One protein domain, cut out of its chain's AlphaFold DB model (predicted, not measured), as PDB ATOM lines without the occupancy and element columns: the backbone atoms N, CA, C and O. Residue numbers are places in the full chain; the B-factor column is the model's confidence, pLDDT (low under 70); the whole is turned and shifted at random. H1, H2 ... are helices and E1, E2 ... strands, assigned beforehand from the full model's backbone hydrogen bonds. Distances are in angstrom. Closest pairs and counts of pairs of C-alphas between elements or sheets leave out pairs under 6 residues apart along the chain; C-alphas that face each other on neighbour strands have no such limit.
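This is residues 4 to 138 of the 141 residues of an uncharacterized protein of Anaerotruncus sp. 22A2-44 (UniProt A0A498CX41). A twisted sheet of six strands forms a wall with helices over one face and the other face bare: H4 packs over the half with E3, E4 and E5, while H2 covers E1 and E2. H1 folds back on H2 as a helical hairpin beside E1, and the short H3 sits at the ends of E1 and E2. The printed part has 135 residues, with four named helices and six named strands in the order H1 H2 H3 E1 E2 H4 E3 E4 E5 E6. The mixed sheet runs E1 E2 E3 E4 E5 E6, with E2 and E3 parallel and the other neighbours antiparallel; the class is mixed, helices and strands. The whole is compact, with a radius of gyration of the C-alphas of 14.9 A and spans of 42 by 41 by 23 A.

Begin in the sheet with E2, residues 60 to 68, 25.3 A long, from C-alpha 60 at (4.158, 34.108, 19.903). Beside it find E1, residues 47 to 54, and E3, residues 101 to 109, 25.4 A. Next come E4, residues 112 to 119, E5, residues 126 to 130, and E6, residues 133 to 137, ending at (-1.914, 54.963, 24.752). H4, residues 75 to 94, runs 27.7 A. H1, residues 4 to 21, starts at (-28.406, 25.558, 27.498) and runs 26.1 A; H2 is residues 26 to 38 and H3 residues 41 to 46.

Look first at parallel E2 and E3, 18 degrees apart, with N 64 and O 104 at 2.9 A; with H4 they form a strand-helix-strand unit, two parallel strands joined through a helix, its crossover right-handed. E3 to E6 form a meander, each strand the antiparallel neighbour of the one before: see N 105 and O 117, 2.8 A, N 116 and O 129, 2.9 A, and N 128 and O 135, 2.9 A. At the edge strand E1, N 51 and O 63 are 2.8 A apart. H1, H2 and H4 on one face of the sheet give two layers, helices and sheet. The closest C-alphas of H4 and E4 are Ala 83 and Ile 117, 7.1 A. H2 has a height over the sheet of 9.5 A. H1 touches H2 with residues 14 to 21 alone, closest C-alphas Ala 21 and Arg 29, 4.9 A, at a shallow tilt of 22 degrees, opposite ways. H3 is on the sheet, over none of its strands. Every O i to N i+4 pair is within hydrogen-bond range in H3 and H4, against 13 of 14 in H1 and 8 of 9 in H2.

The C-alphas farthest apart, Ser 26 and Gly 72, are 43.6 A apart. The printed part has no cut and no long link. Confidence is under 70 at residues 4 to 25 and 70 to 72.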
ATOM      1  N   VAL A   4     -28.796  26.447  28.611       32.84
ATOM      2  CA  VAL A   4     -28.406  25.558  27.498       32.84
ATOM      3  C   VAL A   4     -27.504  26.260  26.467       32.84
ATOM      4  O   VAL A   4     -26.607  25.625  25.921       32.84
ATOM      5  N   LYS A   5     -27.676  27.571  26.229       32.88
ATOM      6  CA  LYS A   5     -26.826  28.322  25.284       32.88
ATOM      7  C   LYS A   5     -25.395  28.497  25.802       32.88
ATOM      8  O   LYS A   5     -24.473  28.340  25.015       32.88
ATOM      9  N   ARG A   6     -25.206  28.718  27.111       34.66
ATOM     10  CA  ARG A   6     -23.865  28.830  27.727       34.66
ATOM     11  C   ARG A   6     -23.022  27.562  27.539       34.66
ATOM     12  O   ARG A   6     -21.842  27.649  27.232       34.66
ATOM     13  N   ILE A   7     -23.633  26.380  27.667       33.81
ATOM     14  CA  ILE A   7     -22.932  25.097  27.477       33.81
ATOM     15  C   ILE A   7     -22.589  24.865  25.992       33.81
ATOM     16  O   ILE A   7     -21.513  24.362  25.682       33.81
ATOM     17  N   ALA A   8     -23.470  25.270  25.070       31.72
ATOM     18  CA  ALA A   8     -23.205  25.181  23.633       31.72
ATOM     19  C   ALA A   8     -22.112  26.163  23.160       31.72
ATOM     20  O   ALA A   8     -21.305  25.798  22.308       31.72
ATOM     21  N   ALA A   9     -22.057  27.374  23.726       37.81
ATOM     22  CA  ALA A   9     -21.041  28.378  23.409       37.81
ATOM     23  C   ALA A   9     -19.634  27.933  23.841       37.81
ATOM     24  O   ALA A   9     -18.719  27.929  23.020       37.81
ATOM     25  N   LEU A  10     -19.492  27.437  25.079       31.86
ATOM     26  CA  LEU A  10     -18.251  26.832  25.581       31.86
ATOM     27  C   LEU A  10     -17.729  25.716  24.662       31.86
ATOM     28  O   LEU A  10     -16.535  25.651  24.394       31.86
ATOM     29  N   ALA A  11     -18.614  24.865  24.131       35.56
ATOM     30  CA  ALA A  11     -18.219  23.803  23.205       35.56
ATOM     31  C   ALA A  11     -17.769  24.323  21.823       35.56
ATOM     32  O   ALA A  11     -16.910  23.704  21.198       35.56
ATOM     33  N   LEU A  12     -18.329  25.440  21.340       37.72
ATOM     34  CA  LEU A  12     -17.989  26.013  20.033       37.72
ATOM     35  C   LEU A  12     -16.684  26.823  20.074       37.72
ATOM     36  O   LEU A  12     -15.843  26.649  19.193       37.72
ATOM     37  N   ALA A  13     -16.484  27.628  21.123       45.06
ATOM     38  CA  ALA A  13     -15.214  28.307  21.382       45.06
ATOM     39  C   ALA A  13     -14.075  27.282  21.523       45.06
ATOM     40  O   ALA A  13     -13.058  27.378  20.835       45.06
ATOM     41  N   LEU A  14     -14.301  26.218  22.305       41.53
ATOM     42  CA  LEU A  14     -13.353  25.112  22.441       41.53
ATOM     43  C   LEU A  14     -13.084  24.407  21.098       41.53
ATOM     44  O   LEU A  14     -11.947  24.034  20.834       41.53
ATOM     45  N   ALA A  15     -14.079  24.239  20.221       44.91
ATOM     46  CA  ALA A  15     -13.885  23.599  18.914       44.91
ATOM     47  C   ALA A  15     -13.022  24.435  17.948       44.91
ATOM     48  O   ALA A  15     -12.173  23.871  17.252       44.91
ATOM     49  N   LEU A  16     -13.202  25.762  17.922       48.81
ATOM     50  CA  LEU A  16     -12.377  26.684  17.128       48.81
ATOM     51  C   LEU A  16     -10.917  26.656  17.608       48.81
ATOM     52  O   LEU A  16     -10.014  26.368  16.824       48.81
ATOM     53  N   VAL A  17     -10.710  26.822  18.913       49.75
ATOM     54  CA  VAL A  17      -9.414  26.704  19.606       49.75
ATOM     55  C   VAL A  17      -8.728  25.356  19.320       49.75
ATOM     56  O   VAL A  17      -7.565  25.310  18.907       49.75
ATOM     57  N   LEU A  18      -9.446  24.238  19.482       46.00
ATOM     58  CA  LEU A  18      -8.904  22.887  19.284       46.00
ATOM     59  C   LEU A  18      -8.515  22.599  17.829       46.00
ATOM     60  O   LEU A  18      -7.591  21.816  17.597       46.00
ATOM     61  N   SER A  19      -9.179  23.223  16.851       46.00
ATOM     62  CA  SER A  19      -8.817  23.066  15.438       46.00
ATOM     63  C   SER A  19      -7.428  23.638  15.122       46.00
ATOM     64  O   SER A  19      -6.695  23.057  14.322       46.00
ATOM     65  N   LEU A  20      -7.013  24.697  15.829       49.09
ATOM     66  CA  LEU A  20      -5.676  25.279  15.714       49.09
ATOM     67  C   LEU A  20      -4.617  24.435  16.446       49.09
ATOM     68  O   LEU A  20      -3.532  24.173  15.918       49.09
ATOM     69  N   ALA A  21      -4.964  23.916  17.630       49.72
ATOM     70  CA  ALA A  21      -4.115  23.019  18.419       49.72
ATOM     71  C   ALA A  21      -3.790  21.678  17.723       49.72
ATOM     72  O   ALA A  21      -2.887  20.963  18.164       49.72
ATOM     73  N   ALA A  22      -4.504  21.328  16.646       45.97
ATOM     74  CA  ALA A  22      -4.240  20.152  15.815       45.97
ATOM     75  C   ALA A  22      -3.158  20.372  14.735       45.97
ATOM     76  O   ALA A  22      -2.690  19.395  14.150       45.97
ATOM     77  N   CYS A  23      -2.758  21.622  14.466       53.38
ATOM     78  CA  CYS A  23      -1.742  21.966  13.460       53.38
ATOM     79  C   CYS A  23      -0.493  22.643  14.060       53.38
ATOM     80  O   CYS A  23       0.595  22.536  13.497       53.38
ATOM     81  N   GLY A  24      -0.630  23.306  15.214       54.72
ATOM     82  CA  GLY A  24       0.479  23.941  15.930       54.72
ATOM     83  C   GLY A  24       1.427  22.965  16.640       54.72
ATOM     84  O   GLY A  24       1.081  21.827  16.963       54.72
ATOM     85  N   GLY A  25       2.639  23.437  16.940       68.12
ATOM     86  CA  GLY A  25       3.599  22.704  17.764       68.12
ATOM     87  C   GLY A  25       3.157  22.593  19.229       68.12
ATOM     88  O   GLY A  25       2.228  23.260  19.691       68.12
ATOM     89  N   SER A  26       3.876  21.789  20.018       79.12
ATOM     90  CA  SER A  26       3.566  21.589  21.446       79.12
ATOM     91  C   SER A  26       3.640  22.868  22.295       79.12
ATOM     92  O   SER A  26       3.069  22.900  23.383       79.12
ATOM     93  N   LYS A  27       4.321  23.917  21.811       83.38
ATOM     94  CA  LYS A  27       4.324  25.255  22.418       83.38
ATOM     95  C   LYS A  27       3.097  26.076  22.015       83.38
ATOM     96  O   LYS A  27       2.421  26.582  22.901       83.38
ATOM     97  N   THR A  28       2.777  26.132  20.718       82.69
ATOM     98  CA  THR A  28       1.581  26.796  20.170       82.69
ATOM     99  C   THR A  28       0.333  26.338  20.924       82.69
ATOM    100  O   THR A  28      -0.414  27.158  21.444       82.69
ATOM    101  N   ARG A  29       0.188  25.018  21.120       82.38
ATOM    102  CA  ARG A  29      -0.908  24.435  21.901       82.38
ATOM    103  C   ARG A  29      -0.980  24.949  23.343       82.38
ATOM    104  O   ARG A  29      -2.076  25.213  23.809       82.38
ATOM    105  N   LYS A  30       0.145  25.134  24.043       86.56
ATOM    106  CA  LYS A  30       0.133  25.693  25.410       86.56
ATOM    107  C   LYS A  30      -0.363  27.135  25.447       86.56
ATOM    108  O   LYS A  30      -1.046  27.496  26.395       86.56
ATOM    109  N   VAL A  31      -0.013  27.947  24.446       86.25
ATOM    110  CA  VAL A  31      -0.530  29.319  24.322       86.25
ATOM    111  C   VAL A  31      -2.033  29.278  24.050       86.25
ATOM    112  O   VAL A  31      -2.794  29.940  24.741       86.25
ATOM    113  N   THR A  32      -2.478  28.435  23.119       83.81
ATOM    114  CA  THR A  32      -3.898  28.213  22.805       83.81
ATOM    115  C   THR A  32      -4.712  27.735  24.022       83.81
ATOM    116  O   THR A  32      -5.778  28.288  24.298       83.81
ATOM    117  N   ASP A  33      -4.200  26.769  24.790       85.19
ATOM    118  CA  ASP A  33      -4.831  26.272  26.020       85.19
ATOM    119  C   ASP A  33      -4.880  27.384  27.102       85.19
ATOM    120  O   ASP A  33      -5.926  27.605  27.708       85.19
ATOM    121  N   PHE A  34      -3.795  28.151  27.284       87.50
ATOM    122  CA  PHE A  34      -3.717  29.284  28.223       87.50
ATOM    123  C   PHE A  34      -4.705  30.412  27.893       87.50
ATOM    124  O   PHE A  34      -5.416  30.886  28.777       87.50
ATOM    125  N   LEU A  35      -4.798  30.811  26.621       84.75
ATOM    126  CA  LEU A  35      -5.767  31.812  26.164       84.75
ATOM    127  C   LEU A  35      -7.203  31.367  26.460       84.75
ATOM    128  O   LEU A  35      -8.020  32.176  26.883       84.75
ATOM    129  N   THR A  36      -7.493  30.076  26.303       82.50
ATOM    130  CA  THR A  36      -8.819  29.501  26.588       82.50
ATOM    131  C   THR A  36      -9.155  29.507  28.081       82.50
ATOM    132  O   THR A  36     -10.322  29.628  28.442       82.50
ATOM    133  N   GLU A  37      -8.154  29.380  28.955       83.94
ATOM    134  CA  GLU A  37      -8.330  29.461  30.411       83.94
ATOM    135  C   GLU A  37      -8.510  30.907  30.898       83.94
ATOM    136  O   GLU A  37      -9.313  31.156  31.798       83.94
ATOM    137  N   LYS A  38      -7.757  31.857  30.325       83.12
ATOM    138  CA  LYS A  38      -7.716  33.254  30.785       83.12
ATOM    139  C   LYS A  38      -8.748  34.172  30.133       83.12
ATOM    140  O   LYS A  38      -9.092  35.183  30.733       83.12
ATOM    141  N   MET A  39      -9.241  33.860  28.933       81.62
ATOM    142  CA  MET A  39     -10.176  34.737  28.225       81.62
ATOM    143  C   MET A  39     -11.539  34.807  28.942       81.62
ATOM    144  O   MET A  39     -12.187  33.772  29.125       81.62
ATOM    145  N   PRO A  40     -12.032  36.008  29.307       76.50
ATOM    146  CA  PRO A  40     -13.357  36.173  29.893       76.50
ATOM    147  C   PRO A  40     -14.453  35.667  28.951       76.50
ATOM    148  O   PRO A  40     -14.387  35.852  27.737       76.50
ATOM    149  N   GLY A  41     -15.501  35.059  29.514       73.75
ATOM    150  CA  GLY A  41     -16.531  34.371  28.725       73.75
ATOM    151  C   GLY A  41     -17.260  35.251  27.700       73.75
ATOM    152  O   GLY A  41     -17.646  34.753  26.652       73.75
ATOM    153  N   GLU A  42     -17.413  36.549  27.968       72.38
ATOM    154  CA  GLU A  42     -18.024  37.512  27.039       72.38
ATOM    155  C   GLU A  42     -17.139  37.759  25.806       72.38
ATOM    156  O   GLU A  42     -17.607  37.666  24.672       72.38
ATOM    157  N   TYR A  43     -15.832  37.927  26.021       71.31
ATOM    158  CA  TYR A  43     -14.830  38.021  24.960       71.31
ATOM    159  C   TYR A  43     -14.720  36.714  24.162       71.31
ATOM    160  O   TYR A  43     -14.650  36.746  22.933       71.31
ATOM    161  N   ALA A  44     -14.798  35.559  24.827       74.75
ATOM    162  CA  ALA A  44     -14.823  34.254  24.164       74.75
ATOM    163  C   ALA A  44     -16.102  34.020  23.328       74.75
ATOM    164  O   ALA A  44     -16.034  33.364  22.291       74.75
ATOM    165  N   GLU A  45     -17.258  34.558  23.740       74.62
ATOM    166  CA  GLU A  45     -18.510  34.503  22.963       74.62
ATOM    167  C   GLU A  45     -18.500  35.465  21.753       74.62
ATOM    168  O   GLU A  45     -19.098  35.143  20.723       74.62
ATOM    169  N   ALA A  46     -17.809  36.609  21.844       75.75
ATOM    170  CA  ALA A  46     -17.683  37.596  20.761       75.75
ATOM    171  C   ALA A  46     -16.544  37.302  19.757       75.75
ATOM    172  O   ALA A  46     -16.547  37.815  18.632       75.75
ATOM    173  N   THR A  47     -15.575  36.461  20.136       82.38
ATOM    174  CA  THR A  47     -14.427  36.089  19.296       82.38
ATOM    175  C   THR A  47     -14.854  35.200  18.121       82.38
ATOM    176  O   THR A  47     -15.350  34.088  18.294       82.38
ATOM    177  N   LYS A  48     -14.619  35.671  16.892       83.81
ATOM    178  CA  LYS A  48     -14.858  34.935  15.635       83.81
ATOM    179  C   LYS A  48     -13.686  34.051  15.234       83.81
ATOM    180  O   LYS A  48     -13.895  32.995  14.640       83.81
ATOM    181  N   ALA A  49     -12.469  34.506  15.512       80.81
ATOM    182  CA  ALA A  49     -11.239  33.826  15.140       80.81
ATOM    183  C   ALA A  49     -10.143  34.066  16.181       80.81
ATOM    184  O   ALA A  49     -10.080  35.117  16.818       80.81
ATOM    185  N   THR A  50      -9.266  33.080  16.323       85.56
ATOM    186  CA  THR A  50      -8.042  33.162  17.118       85.56
ATOM    187  C   THR A  50      -6.941  32.485  16.325       85.56
ATOM    188  O   THR A  50      -7.074  31.314  15.968       85.56
ATOM    189  N   THR A  51      -5.857  33.206  16.076       87.31
ATOM    190  CA  THR A  51      -4.657  32.696  15.416       87.31
ATOM    191  C   THR A  51      -3.489  32.826  16.385       87.31
ATOM    192  O   THR A  51      -3.310  33.858  17.021       87.31
ATOM    193  N   VAL A  52      -2.688  31.769  16.504       88.62
ATOM    194  CA  VAL A  52      -1.459  31.747  17.303       88.62
ATOM    195  C   VAL A  52      -0.337  31.245  16.404       88.62
ATOM    196  O   VAL A  52      -0.434  30.142  15.864       88.62
ATOM    197  N   THR A  53       0.719  32.037  16.239       88.31
ATOM    198  CA  THR A  53       1.888  31.685  15.414       88.31
ATOM    199  C   THR A  53       3.193  31.878  16.180       88.31
ATOM    200  O   THR A  53       3.312  32.783  17.003       88.31
ATOM    201  N   ASP A  54       4.173  31.009  15.929       87.69
ATOM    202  CA  ASP A  54       5.534  31.161  16.448       87.69
ATOM    203  C   ASP A  54       6.224  32.366  15.776       87.69
ATOM    204  O   ASP A  54       6.278  32.448  14.546       87.69
ATOM    205  N   ALA A  55       6.796  33.274  16.569       86.44
ATOM    206  CA  ALA A  55       7.655  34.351  16.079       86.44
ATOM    207  C   ALA A  55       9.142  33.942  16.124       86.44
ATOM    208  O   ALA A  55       9.564  33.072  16.891       86.44
ATOM    209  N   SER A  56       9.971  34.566  15.281       82.31
ATOM    210  CA  SER A  56      11.384  34.184  15.103       82.31
ATOM    211  C   SER A  56      12.290  34.482  16.305       82.31
ATOM    212  O   SER A  56      13.387  33.935  16.390       82.31
ATOM    213  N   ASP A  57      11.852  35.352  17.210       85.69
ATOM    214  CA  ASP A  57      12.531  35.726  18.457       85.69
ATOM    215  C   ASP A  57      12.223  34.769  19.630       85.69
ATOM    216  O   ASP A  57      12.853  34.854  20.683       85.69
ATOM    217  N   GLY A  58      11.293  33.825  19.443       85.31
ATOM    218  CA  GLY A  58      10.821  32.909  20.483       85.31
ATOM    219  C   GLY A  58       9.581  33.389  21.247       85.31
ATOM    220  O   GLY A  58       9.153  32.685  22.168       85.31
ATOM    221  N   SER A  59       9.005  34.532  20.867       92.06
ATOM    222  CA  SER A  59       7.658  34.952  21.263       92.06
ATOM    223  C   SER A  59       6.578  34.273  20.399       92.06
ATOM    224  O   SER A  59       6.877  33.495  19.486       92.06
ATOM    225  N   PHE A  60       5.308  34.537  20.702       92.81
ATOM    226  CA  PHE A  60       4.158  34.108  19.903       92.81
ATOM    227  C   PHE A  60       3.325  35.313  19.497       92.81
ATOM    228  O   PHE A  60       2.985  36.129  20.350       92.81
ATOM    229  N   ASN A  61       2.924  35.387  18.230       92.12
ATOM    230  CA  ASN A  61       1.911  36.347  17.807       92.12
ATOM    231  C   ASN A  61       0.530  35.729  18.045       92.12
ATOM    232  O   ASN A  61       0.258  34.616  17.580       92.12
ATOM    233  N   VAL A  62      -0.319  36.445  18.774       91.25
ATOM    234  CA  VAL A  62      -1.711  36.098  19.059       91.25
ATOM    235  C   VAL A  62      -2.596  37.139  18.391       91.25
ATOM    236  O   VAL A  62      -2.582  38.307  18.770       91.25
ATOM    237  N   GLU A  63      -3.379  36.704  17.411       91.88
ATOM    238  CA  GLU A  63      -4.353  37.536  16.711       91.88
ATOM    239  C   GLU A  63      -5.766  37.078  17.080       91.88
ATOM    240  O   GLU A  63      -6.124  35.912  16.883       91.88
ATOM    241  N   LEU A  64      -6.577  37.987  17.616       90.12
ATOM    242  CA  LEU A  64      -8.001  37.781  17.876       90.12
ATOM    243  C   LEU A  64      -8.830  38.595  16.885       90.12
ATOM    244  O   LEU A  64      -8.496  39.739  16.600       90.12
ATOM    245  N   THR A  65      -9.946  38.043  16.412       90.25
ATOM    246  CA  THR A  65     -10.971  38.816  15.698       90.25
ATOM    247  C   THR A  65     -12.248  38.831  16.517       90.25
ATOM    248  O   THR A  65     -12.814  37.767  16.776       90.25
ATOM    249  N   ILE A  66     -12.714  40.016  16.901       87.25
ATOM    250  CA  ILE A  66     -13.899  40.223  17.742       87.25
ATOM    251  C   ILE A  66     -14.928  41.024  16.949       87.25
ATOM    252  O   ILE A  66     -14.596  42.048  16.366       87.25
ATOM    253  N   ASP A  67     -16.172  40.555  16.922       85.06
ATOM    254  CA  ASP A  67     -17.268  41.203  16.193       85.06
ATOM    255  C   ASP A  67     -18.259  41.816  17.173       85.06
ATOM    256  O   ASP A  67     -18.909  41.117  17.956       85.06
ATOM    257  N   LEU A  68     -18.332  43.137  17.135       80.12
ATOM    258  CA  LEU A  68     -19.083  43.954  18.065       80.12
ATOM    259  C   LEU A  68     -20.424  44.333  17.425       80.12
ATOM    260  O   LEU A  68     -20.444  44.852  16.304       80.12
ATOM    261  N   PRO A  69     -21.554  44.113  18.116       73.62
ATOM    262  CA  PRO A  69     -22.842  44.581  17.629       73.62
ATOM    263  C   PRO A  69     -22.898  46.110  17.682       73.62
ATOM    264  O   PRO A  69     -22.412  46.716  18.640       73.62
ATOM    265  N   SER A  70     -23.559  46.746  16.714       66.94
ATOM    266  CA  SER A  70     -23.872  48.178  16.798       66.94
ATOM    267  C   SER A  70     -24.696  48.512  18.047       66.94
ATOM    268  O   SER A  70     -25.914  48.329  18.109       66.94
ATOM    269  N   GLY A  71     -24.021  49.065  19.055       64.94
ATOM    270  CA  GLY A  71     -24.663  49.819  20.124       64.94
ATOM    271  C   GLY A  71     -25.171  51.174  19.620       64.94
ATOM    272  O   GLY A  71     -24.780  51.654  18.560       64.94
ATOM    273  N   GLY A  72     -26.015  51.836  20.415       61.28
ATOM    274  CA  GLY A  72     -26.476  53.206  20.137       61.28
ATOM    275  C   GLY A  72     -25.449  54.310  20.437       61.28
ATOM    276  O   GLY A  72     -25.845  55.465  20.566       61.28
ATOM    277  N   ALA A  73     -24.173  53.956  20.621       71.94
ATOM    278  CA  ALA A  73     -23.068  54.885  20.850       71.94
ATOM    279  C   ALA A  73     -22.533  55.448  19.520       71.94
ATOM    280  O   ALA A  73     -22.810  54.893  18.454       71.94
ATOM    281  N   SER A  74     -21.760  56.539  19.576       81.00
ATOM    282  CA  SER A  74     -20.974  56.959  18.413       81.00
ATOM    283  C   SER A  74     -19.790  56.011  18.204       81.00
ATOM    284  O   SER A  74     -19.346  55.345  19.138       81.00
ATOM    285  N   ASP A  75     -19.275  55.946  16.980       82.25
ATOM    286  CA  ASP A  75     -18.165  55.048  16.651       82.25
ATOM    287  C   ASP A  75     -16.874  55.424  17.401       82.25
ATOM    288  O   ASP A  75     -16.115  54.542  17.792       82.25
ATOM    289  N   GLU A  76     -16.658  56.715  17.656       77.06
ATOM    290  CA  GLU A  76     -15.502  57.237  18.392       77.06
ATOM    291  C   GLU A  76     -15.589  56.871  19.887       77.06
ATOM    292  O   GLU A  76     -14.679  56.230  20.412       77.06
ATOM    293  N   ASP A  77     -16.736  57.133  20.537       78.12
ATOM    294  CA  ASP A  77     -16.985  56.730  21.937       78.12
ATOM    295  C   ASP A  77     -16.886  55.205  22.118       78.12
ATOM    296  O   ASP A  77     -16.398  54.701  23.137       78.12
ATOM    297  N   MET A  78     -17.378  54.450  21.127       79.06
ATOM    298  CA  MET A  78     -17.350  52.994  21.141       79.06
ATOM    299  C   MET A  78     -15.905  52.488  21.065       79.06
ATOM    300  O   MET A  78     -15.523  51.658  21.887       79.06
ATOM    301  N   PHE A  79     -15.089  53.011  20.143       78.94
ATOM    302  CA  PHE A  79     -13.688  52.603  20.002       78.94
ATOM    303  C   PHE A  79     -12.831  52.976  21.220       78.94
ATOM    304  O   PHE A  79     -12.029  52.156  21.660       78.94
ATOM    305  N   ASP A  80     -13.041  54.150  21.828       79.88
ATOM    306  CA  ASP A  80     -12.378  54.534  23.085       79.88
ATOM    307  C   ASP A  80     -12.721  53.563  24.232       79.88
ATOM    308  O   ASP A  80     -11.827  53.109  24.953       79.88
ATOM    309  N   THR A  81     -13.998  53.190  24.367       80.81
ATOM    310  CA  THR A  81     -14.464  52.227  25.385       80.81
ATOM    311  C   THR A  81     -13.846  50.844  25.167       80.81
ATOM    312  O   THR A  81     -13.291  50.253  26.094       80.81
ATOM    313  N   ILE A  82     -13.878  50.347  23.928       80.88
ATOM    314  CA  ILE A  82     -13.270  49.067  23.545       80.88
ATOM    315  C   ILE A  82     -11.763  49.086  23.798       80.88
ATOM    316  O   ILE A  82     -11.216  48.096  24.275       80.88
ATOM    317  N   ALA A  83     -11.081  50.202  23.523       80.44
ATOM    318  CA  ALA A  83      -9.646  50.308  23.745       80.44
ATOM    319  C   ALA A  83      -9.257  50.241  25.220       80.44
ATOM    320  O   ALA A  83      -8.244  49.622  25.558       80.44
ATOM    321  N   PHE A  84     -10.089  50.799  26.097       82.19
ATOM    322  CA  PHE A  84      -9.944  50.609  27.532       82.19
ATOM    323  C   PHE A  84     -10.108  49.133  27.927       82.19
ATOM    324  O   PHE A  84      -9.186  48.548  28.497       82.19
ATOM    325  N   GLU A  85     -11.223  48.487  27.578       82.19
ATOM    326  CA  GLU A  85     -11.479  47.100  28.003       82.19
ATOM    327  C   GLU A  85     -10.495  46.083  27.398       82.19
ATOM    328  O   GLU A  85     -10.009  45.189  28.092       82.19
ATOM    329  N   ALA A  86     -10.137  46.246  26.123       82.12
ATOM    330  CA  ALA A  86      -9.167  45.400  25.432       82.12
ATOM    331  C   ALA A  86      -7.772  45.481  26.062       82.12
ATOM    332  O   ALA A  86      -7.071  44.472  26.144       82.12
ATOM    333  N   SER A  87      -7.367  46.663  26.535       82.31
ATOM    334  CA  SER A  87      -6.090  46.823  27.232       82.31
ATOM    335  C   SER A  87      -6.065  46.063  28.558       82.31
ATOM    336  O   SER A  87      -5.096  45.361  28.834       82.31
ATOM    337  N   TYR A  88      -7.168  46.113  29.313       81.88
ATOM    338  CA  TYR A  88      -7.333  45.390  30.570       81.88
ATOM    339  C   TYR A  88      -7.291  43.875  30.348       81.88
ATOM    340  O   TYR A  88      -6.558  43.173  31.040       81.88
ATOM    341  N   LEU A  89      -7.983  43.377  29.314       80.88
ATOM    342  CA  LEU A  89      -7.900  41.978  28.887       80.88
ATOM    343  C   LEU A  89      -6.457  41.558  28.566       80.88
ATOM    344  O   LEU A  89      -6.006  40.497  28.997       80.88
ATOM    345  N   ILE A  90      -5.728  42.373  27.801       82.56
ATOM    346  CA  ILE A  90      -4.340  42.077  27.430       82.56
ATOM    347  C   ILE A  90      -3.433  42.100  28.669       82.56
ATOM    348  O   ILE A  90      -2.602  41.207  28.805       82.56
ATOM    349  N   ASP A  91      -3.596  43.051  29.594       82.75
ATOM    350  CA  ASP A  91      -2.831  43.092  30.849       82.75
ATOM    351  C   ASP A  91      -3.143  41.899  31.776       82.75
ATOM    352  O   ASP A  91      -2.212  41.301  32.318       82.75
ATOM    353  N   GLU A  92      -4.404  41.463  31.900       78.19
ATOM    354  CA  GLU A  92      -4.761  40.238  32.641       78.19
ATOM    355  C   GLU A  92      -4.138  38.977  32.015       78.19
ATOM    356  O   GLU A  92      -3.631  38.104  32.727       78.19
ATOM    357  N   VAL A  93      -4.114  38.886  30.681       77.56
ATOM    358  CA  VAL A  93      -3.449  37.798  29.940       77.56
ATOM    359  C   VAL A  93      -1.917  37.877  30.071       77.56
ATOM    360  O   VAL A  93      -1.248  36.842  30.087       77.56
ATOM    361  N   PHE A  94      -1.345  39.076  30.209       71.00
ATOM    362  CA  PHE A  94       0.098  39.316  30.355       71.00
ATOM    363  C   PHE A  94       0.614  39.159  31.794       71.00
ATOM    364  O   PHE A  94       1.830  39.161  31.991       71.00
ATOM    365  N   ALA A  95      -0.257  38.974  32.791       78.31
ATOM    366  CA  ALA A  95       0.163  38.814  34.182       78.31
ATOM    367  C   ALA A  95       1.073  37.584  34.400       78.31
ATOM    368  O   ALA A  95       2.084  37.682  35.093       78.31
ATOM    369  N   GLU A  96       0.734  36.434  33.799       83.44
ATOM    370  CA  GLU A  96       1.489  35.171  33.935       83.44
ATOM    371  C   GLU A  96       1.481  34.307  32.643       83.44
ATOM    372  O   GLU A  96       1.030  33.156  32.668       83.44
ATOM    373  N   PRO A  97       1.941  34.811  31.480       86.38
ATOM    374  CA  PRO A  97       1.882  34.066  30.228       86.38
ATOM    375  C   PRO A  97       2.957  32.961  30.160       86.38
ATOM    376  O   PRO A  97       4.083  33.142  30.632       86.38
ATOM    377  N   PRO A  98       2.670  31.806  29.523       87.75
ATOM    378  CA  PRO A  98       3.606  30.679  29.444       87.75
ATOM    379  C   PRO A  98       4.811  30.937  28.521       87.75
ATOM    380  O   PRO A  98       5.801  30.204  28.585       87.75
ATOM    381  N   TYR A  99       4.703  31.942  27.650       90.88
ATOM    382  CA  TYR A  99       5.702  32.432  26.698       90.88
ATOM    383  C   TYR A  99       5.453  33.932  26.464       90.88
ATOM    384  O   TYR A  99       4.338  34.381  26.718       90.88
ATOM    385  N   PRO A 100       6.420  34.716  25.955       92.06
ATOM    386  CA  PRO A 100       6.159  36.103  25.574       92.06
ATOM    387  C   PRO A 100       5.138  36.164  24.426       92.06
ATOM    388  O   PRO A 100       5.269  35.412  23.456       92.06
ATOM    389  N   LEU A 101       4.122  37.027  24.537       91.81
ATOM    390  CA  LEU A 101       3.014  37.138  23.579       91.81
ATOM    391  C   LEU A 101       2.966  38.539  22.952       91.81
ATOM    392  O   LEU A 101       2.835  39.525  23.666       91.81
ATOM    393  N   ASN A 102       3.005  38.629  21.626       92.81
ATOM    394  CA  ASN A 102       2.630  39.842  20.903       92.81
ATOM    395  C   ASN A 102       1.146  39.733  20.577       92.81
ATOM    396  O   ASN A 102       0.732  38.795  19.897       92.81
ATOM    397  N   PHE A 103       0.342  40.655  21.085       90.38
ATOM    398  CA  PHE A 103      -1.104  40.624  20.934       90.38
ATOM    399  C   PHE A 103      -1.561  41.594  19.854       90.38
ATOM    400  O   PHE A 103      -1.113  42.739  19.828       90.38
ATOM    401  N   LYS A 104      -2.510  41.155  19.030       93.19
ATOM    402  CA  LYS A 104      -3.325  42.005  18.167       93.19
ATOM    403  C   LYS A 104      -4.786  41.577  18.272       93.19
ATOM    404  O   LYS A 104      -5.106  40.394  18.185       93.19
ATOM    405  N   ILE A 105      -5.677  42.539  18.451       91.44
ATOM    406  CA  ILE A 105      -7.122  42.348  18.446       91.44
ATOM    407  C   ILE A 105      -7.684  43.192  17.310       91.44
ATOM    408  O   ILE A 105      -7.594  44.417  17.333       91.44
ATOM    409  N   HIS A 106      -8.230  42.507  16.312       92.88
ATOM    410  CA  HIS A 106      -8.933  43.085  15.181       92.88
ATOM    411  C   HIS A 106     -10.422  43.170  15.517       92.88
ATOM    412  O   HIS A 106     -11.076  42.151  15.768       92.88
ATOM    413  N   PHE A 107     -10.956  44.382  15.537       89.38
ATOM    414  CA  PHE A 107     -12.353  44.652  15.821       89.38
ATOM    415  C   PHE A 107     -13.137  44.808  14.528       89.38
ATOM    416  O   PHE A 107     -12.786  45.599  13.650       89.38
ATOM    417  N   LEU A 108     -14.243  44.077  14.457       89.44
ATOM    418  CA  LEU A 108     -15.299  44.274  13.482       89.44
ATOM    419  C   LEU A 108     -16.489  44.949  14.166       89.44
ATOM    420  O   LEU A 108     -16.770  44.688  15.338       89.44
ATOM    421  N   LYS A 109     -17.223  45.768  13.419       86.44
ATOM    422  CA  LYS A 109     -18.536  46.297  13.789       86.44
ATOM    423  C   LYS A 109     -19.565  45.742  12.813       86.44
ATOM    424  O   LYS A 109     -19.488  46.016  11.617       86.44
ATOM    425  N   ASP A 110     -20.506  44.944  13.313       84.69
ATOM    426  CA  ASP A 110     -21.508  44.231  12.505       84.69
ATOM    427  C   ASP A 110     -20.891  43.455  11.309       84.69
ATOM    428  O   ASP A 110     -21.459  43.390  10.214       84.69
ATOM    429  N   GLY A 111     -19.701  42.876  11.503       84.94
ATOM    430  CA  GLY A 111     -18.928  42.158  10.485       84.94
ATOM    431  C   GLY A 111     -18.117  43.016   9.499       84.94
ATOM    432  O   GLY A 111     -17.475  42.442   8.618       84.94
ATOM    433  N   ALA A 112     -18.119  44.347   9.617       88.31
ATOM    434  CA  ALA A 112     -17.254  45.250   8.846       88.31
ATOM    435  C   ALA A 112     -16.009  45.659   9.649       88.31
ATOM    436  O   ALA A 112     -16.083  45.762  10.867       88.31
ATOM    437  N   ASP A 113     -14.883  45.914   8.975       89.75
ATOM    438  CA  ASP A 113     -13.653  46.423   9.605       89.75
ATOM    439  C   ASP A 113     -13.920  47.714  10.400       89.75
ATOM    440  O   ASP A 113     -14.599  48.623   9.910       89.75
ATOM    441  N   PHE A 114     -13.417  47.770  11.634       89.19
ATOM    442  CA  PHE A 114     -13.639  48.873  12.567       89.19
ATOM    443  C   PHE A 114     -12.326  49.447  13.102       89.19
ATOM    444  O   PHE A 114     -12.133  50.663  13.063       89.19
ATOM    445  N   GLY A 115     -11.409  48.594  13.564       91.62
ATOM    446  CA  GLY A 115     -10.088  49.024  14.013       91.62
ATOM    447  C   GLY A 115      -9.264  47.914  14.658       91.62
ATOM    448  O   GLY A 115      -9.756  46.823  14.925       91.62
ATOM    449  N   ASP A 116      -8.003  48.215  14.942       93.25
ATOM    450  CA  ASP A 116      -7.049  47.293  15.562       93.25
ATOM    451  C   ASP A 116      -6.557  47.824  16.907       93.25
ATOM    452  O   ASP A 116      -6.394  49.034  17.074       93.25
ATOM    453  N   ILE A 117      -6.214  46.917  17.822       92.50
ATOM    454  CA  ILE A 117      -5.413  47.212  19.017       92.50
ATOM    455  C   ILE A 117      -4.306  46.180  19.150       92.50
ATOM    456  O   ILE A 117      -4.571  44.982  19.108       92.50
ATOM    457  N   GLU A 118      -3.070  46.627  19.336       93.44
ATOM    458  CA  GLU A 118      -1.908  45.750  19.434       93.44
ATOM    459  C   GLU A 118      -0.911  46.185  20.514       93.44
ATOM    460  O   GLU A 118      -0.768  47.368  20.837       93.44
ATOM    461  N   ARG A 119      -0.223  45.196  21.092       92.44
ATOM    462  CA  ARG A 119       0.830  45.375  22.096       92.44
ATOM    463  C   ARG A 119       1.841  44.234  22.029       92.44
ATOM    464  O   ARG A 119       1.472  43.060  22.076       92.44
ATOM    465  N   ALA A 120       3.120  44.586  21.969       91.81
ATOM    466  CA  ALA A 120       4.223  43.633  22.060       91.81
ATOM    467  C   ALA A 120       4.531  43.265  23.522       91.81
ATOM    468  O   ALA A 120       4.333  44.073  24.429       91.81
ATOM    469  N   HIS A 121       5.051  42.058  23.750       89.31
ATOM    470  CA  HIS A 121       5.374  41.550  25.091       89.31
ATOM    471  C   HIS A 121       6.410  42.388  25.860       89.31
ATOM    472  O   HIS A 121       6.438  42.367  27.090       89.31
ATOM    473  N   ASP A 122       7.284  43.088  25.140       88.62
ATOM    474  CA  ASP A 122       8.383  43.904  25.656       88.62
ATOM    475  C   ASP A 122       8.042  45.404  25.727       88.62
ATOM    476  O   ASP A 122       8.859  46.202  26.193       88.62
ATOM    477  N   ASN A 123       6.830  45.794  25.314       88.25
ATOM    478  CA  ASN A 123       6.396  47.183  25.239       88.25
ATOM    479  C   ASN A 123       5.172  47.442  26.150       88.25
ATOM    480  O   ASN A 123       4.117  46.830  25.971       88.25
ATOM    481  N   PRO A 124       5.254  48.366  27.128       85.25
ATOM    482  CA  PRO A 124       4.102  48.731  27.954       85.25
ATOM    483  C   PRO A 124       3.063  49.588  27.209       85.25
ATOM    484  O   PRO A 124       1.979  49.802  27.745       85.25
ATOM    485  N   VAL A 125       3.388  50.100  26.019       91.38
ATOM    486  CA  VAL A 125       2.507  50.945  25.205       91.38
ATOM    487  C   VAL A 125       1.604  50.086  24.325       91.38
ATOM    488  O   VAL A 125       2.062  49.151  23.664       91.38
ATOM    489  N   PHE A 126       0.329  50.455  24.282       91.75
ATOM    490  CA  PHE A 126      -0.638  49.943  23.325       91.75
ATOM    491  C   PHE A 126      -0.701  50.860  22.106       91.75
ATOM    492  O   PHE A 126      -0.687  52.088  22.231       91.75
ATOM    493  N   TYR A 127      -0.831  50.257  20.933       93.25
ATOM    494  CA  TYR A 127      -1.133  50.943  19.685       93.25
ATOM    495  C   TYR A 127      -2.581  50.644  19.331       93.25
ATOM    496  O   TYR A 127      -3.004  49.489  19.397       93.25
ATOM    497  N   ARG A 128      -3.337  51.660  18.925       91.62
ATOM    498  CA  ARG A 128      -4.665  51.479  18.336       91.62
ATOM    499  C   ARG A 128      -4.726  52.130  16.972       91.62
ATOM    500  O   ARG A 128      -4.160  53.202  16.778       91.62
ATOM    501  N   THR A 129      -5.407  51.482  16.035       92.38
ATOM    502  CA  THR A 129      -5.608  51.994  14.680       92.38
ATOM    503  C   THR A 129      -7.094  52.079  14.378       92.38
ATOM    504  O   THR A 129      -7.792  51.071  14.439       92.38
ATOM    505  N   TYR A 130      -7.562  53.273  14.022       88.38
ATOM    506  CA  TYR A 130      -8.955  53.567  13.692       88.38
ATOM    507  C   TYR A 130      -9.021  54.466  12.455       88.38
ATOM    508  O   TYR A 130      -8.295  55.456  12.360       88.38
ATOM    509  N   GLN A 131      -9.848  54.099  11.469       84.75
ATOM    510  CA  GLN A 131      -9.981  54.810  10.182       84.75
ATOM    511  C   GLN A 131      -8.635  55.170   9.503       84.75
ATOM    512  O   GLN A 131      -8.487  56.225   8.886       84.75
ATOM    513  N   GLY A 132      -7.625  54.298   9.622       83.50
ATOM    514  CA  GLY A 132      -6.288  54.511   9.052       83.50
ATOM    515  C   GLY A 132      -5.385  55.488   9.821       83.50
ATOM    516  O   GLY A 132      -4.288  55.787   9.351       83.50
ATOM    517  N   THR A 133      -5.810  55.969  10.992       86.94
ATOM    518  CA  THR A 133      -4.969  56.714  11.939       86.94
ATOM    519  C   THR A 133      -4.525  55.779  13.056       86.94
ATOM    520  O   THR A 133      -5.365  55.106  13.646       86.94
ATOM    521  N   THR A 134      -3.226  55.747  13.358       92.31
ATOM    522  CA  THR A 134      -2.676  54.999  14.497       92.31
ATOM    523  C   THR A 134      -2.244  55.964  15.592       92.31
ATOM    524  O   THR A 134      -1.484  56.899  15.325       92.31
ATOM    525  N   ASP A 135      -2.684  55.717  16.821       91.12
ATOM    526  CA  ASP A 135      -2.241  56.430  18.018       91.12
ATOM    527  C   ASP A 135      -1.764  55.459  19.111       91.12
ATOM    528  O   ASP A 135      -1.914  54.238  19.007       91.12
ATOM    529  N   THR A 136      -1.104  56.013  20.127       91.75
ATOM    530  CA  THR A 136      -0.507  55.260  21.234       91.75
ATOM    531  C   THR A 136      -1.101  55.688  22.559       91.75
ATOM    532  O   THR A 136      -1.099  56.882  22.872       91.75
ATOM    533  N   PHE A 137      -1.463  54.720  23.390       85.81
ATOM    534  CA  PHE A 137      -1.914  54.963  24.752       85.81
ATOM    535  C   PHE A 137      -1.231  54.015  25.741       85.81
ATOM    536  O   PHE A 137      -0.720  52.948  25.398       85.81
ATOM    537  N   GLN A 138      -1.212  54.431  27.001       81.44
ATOM    538  CA  GLN A 138      -0.768  53.620  28.122       81.44
ATOM    539  C   GLN A 138      -1.663  53.970  29.305       81.44
ATOM    540  O   GLN A 138      -1.747  55.138  29.690       81.44
TER     541      GLN A 138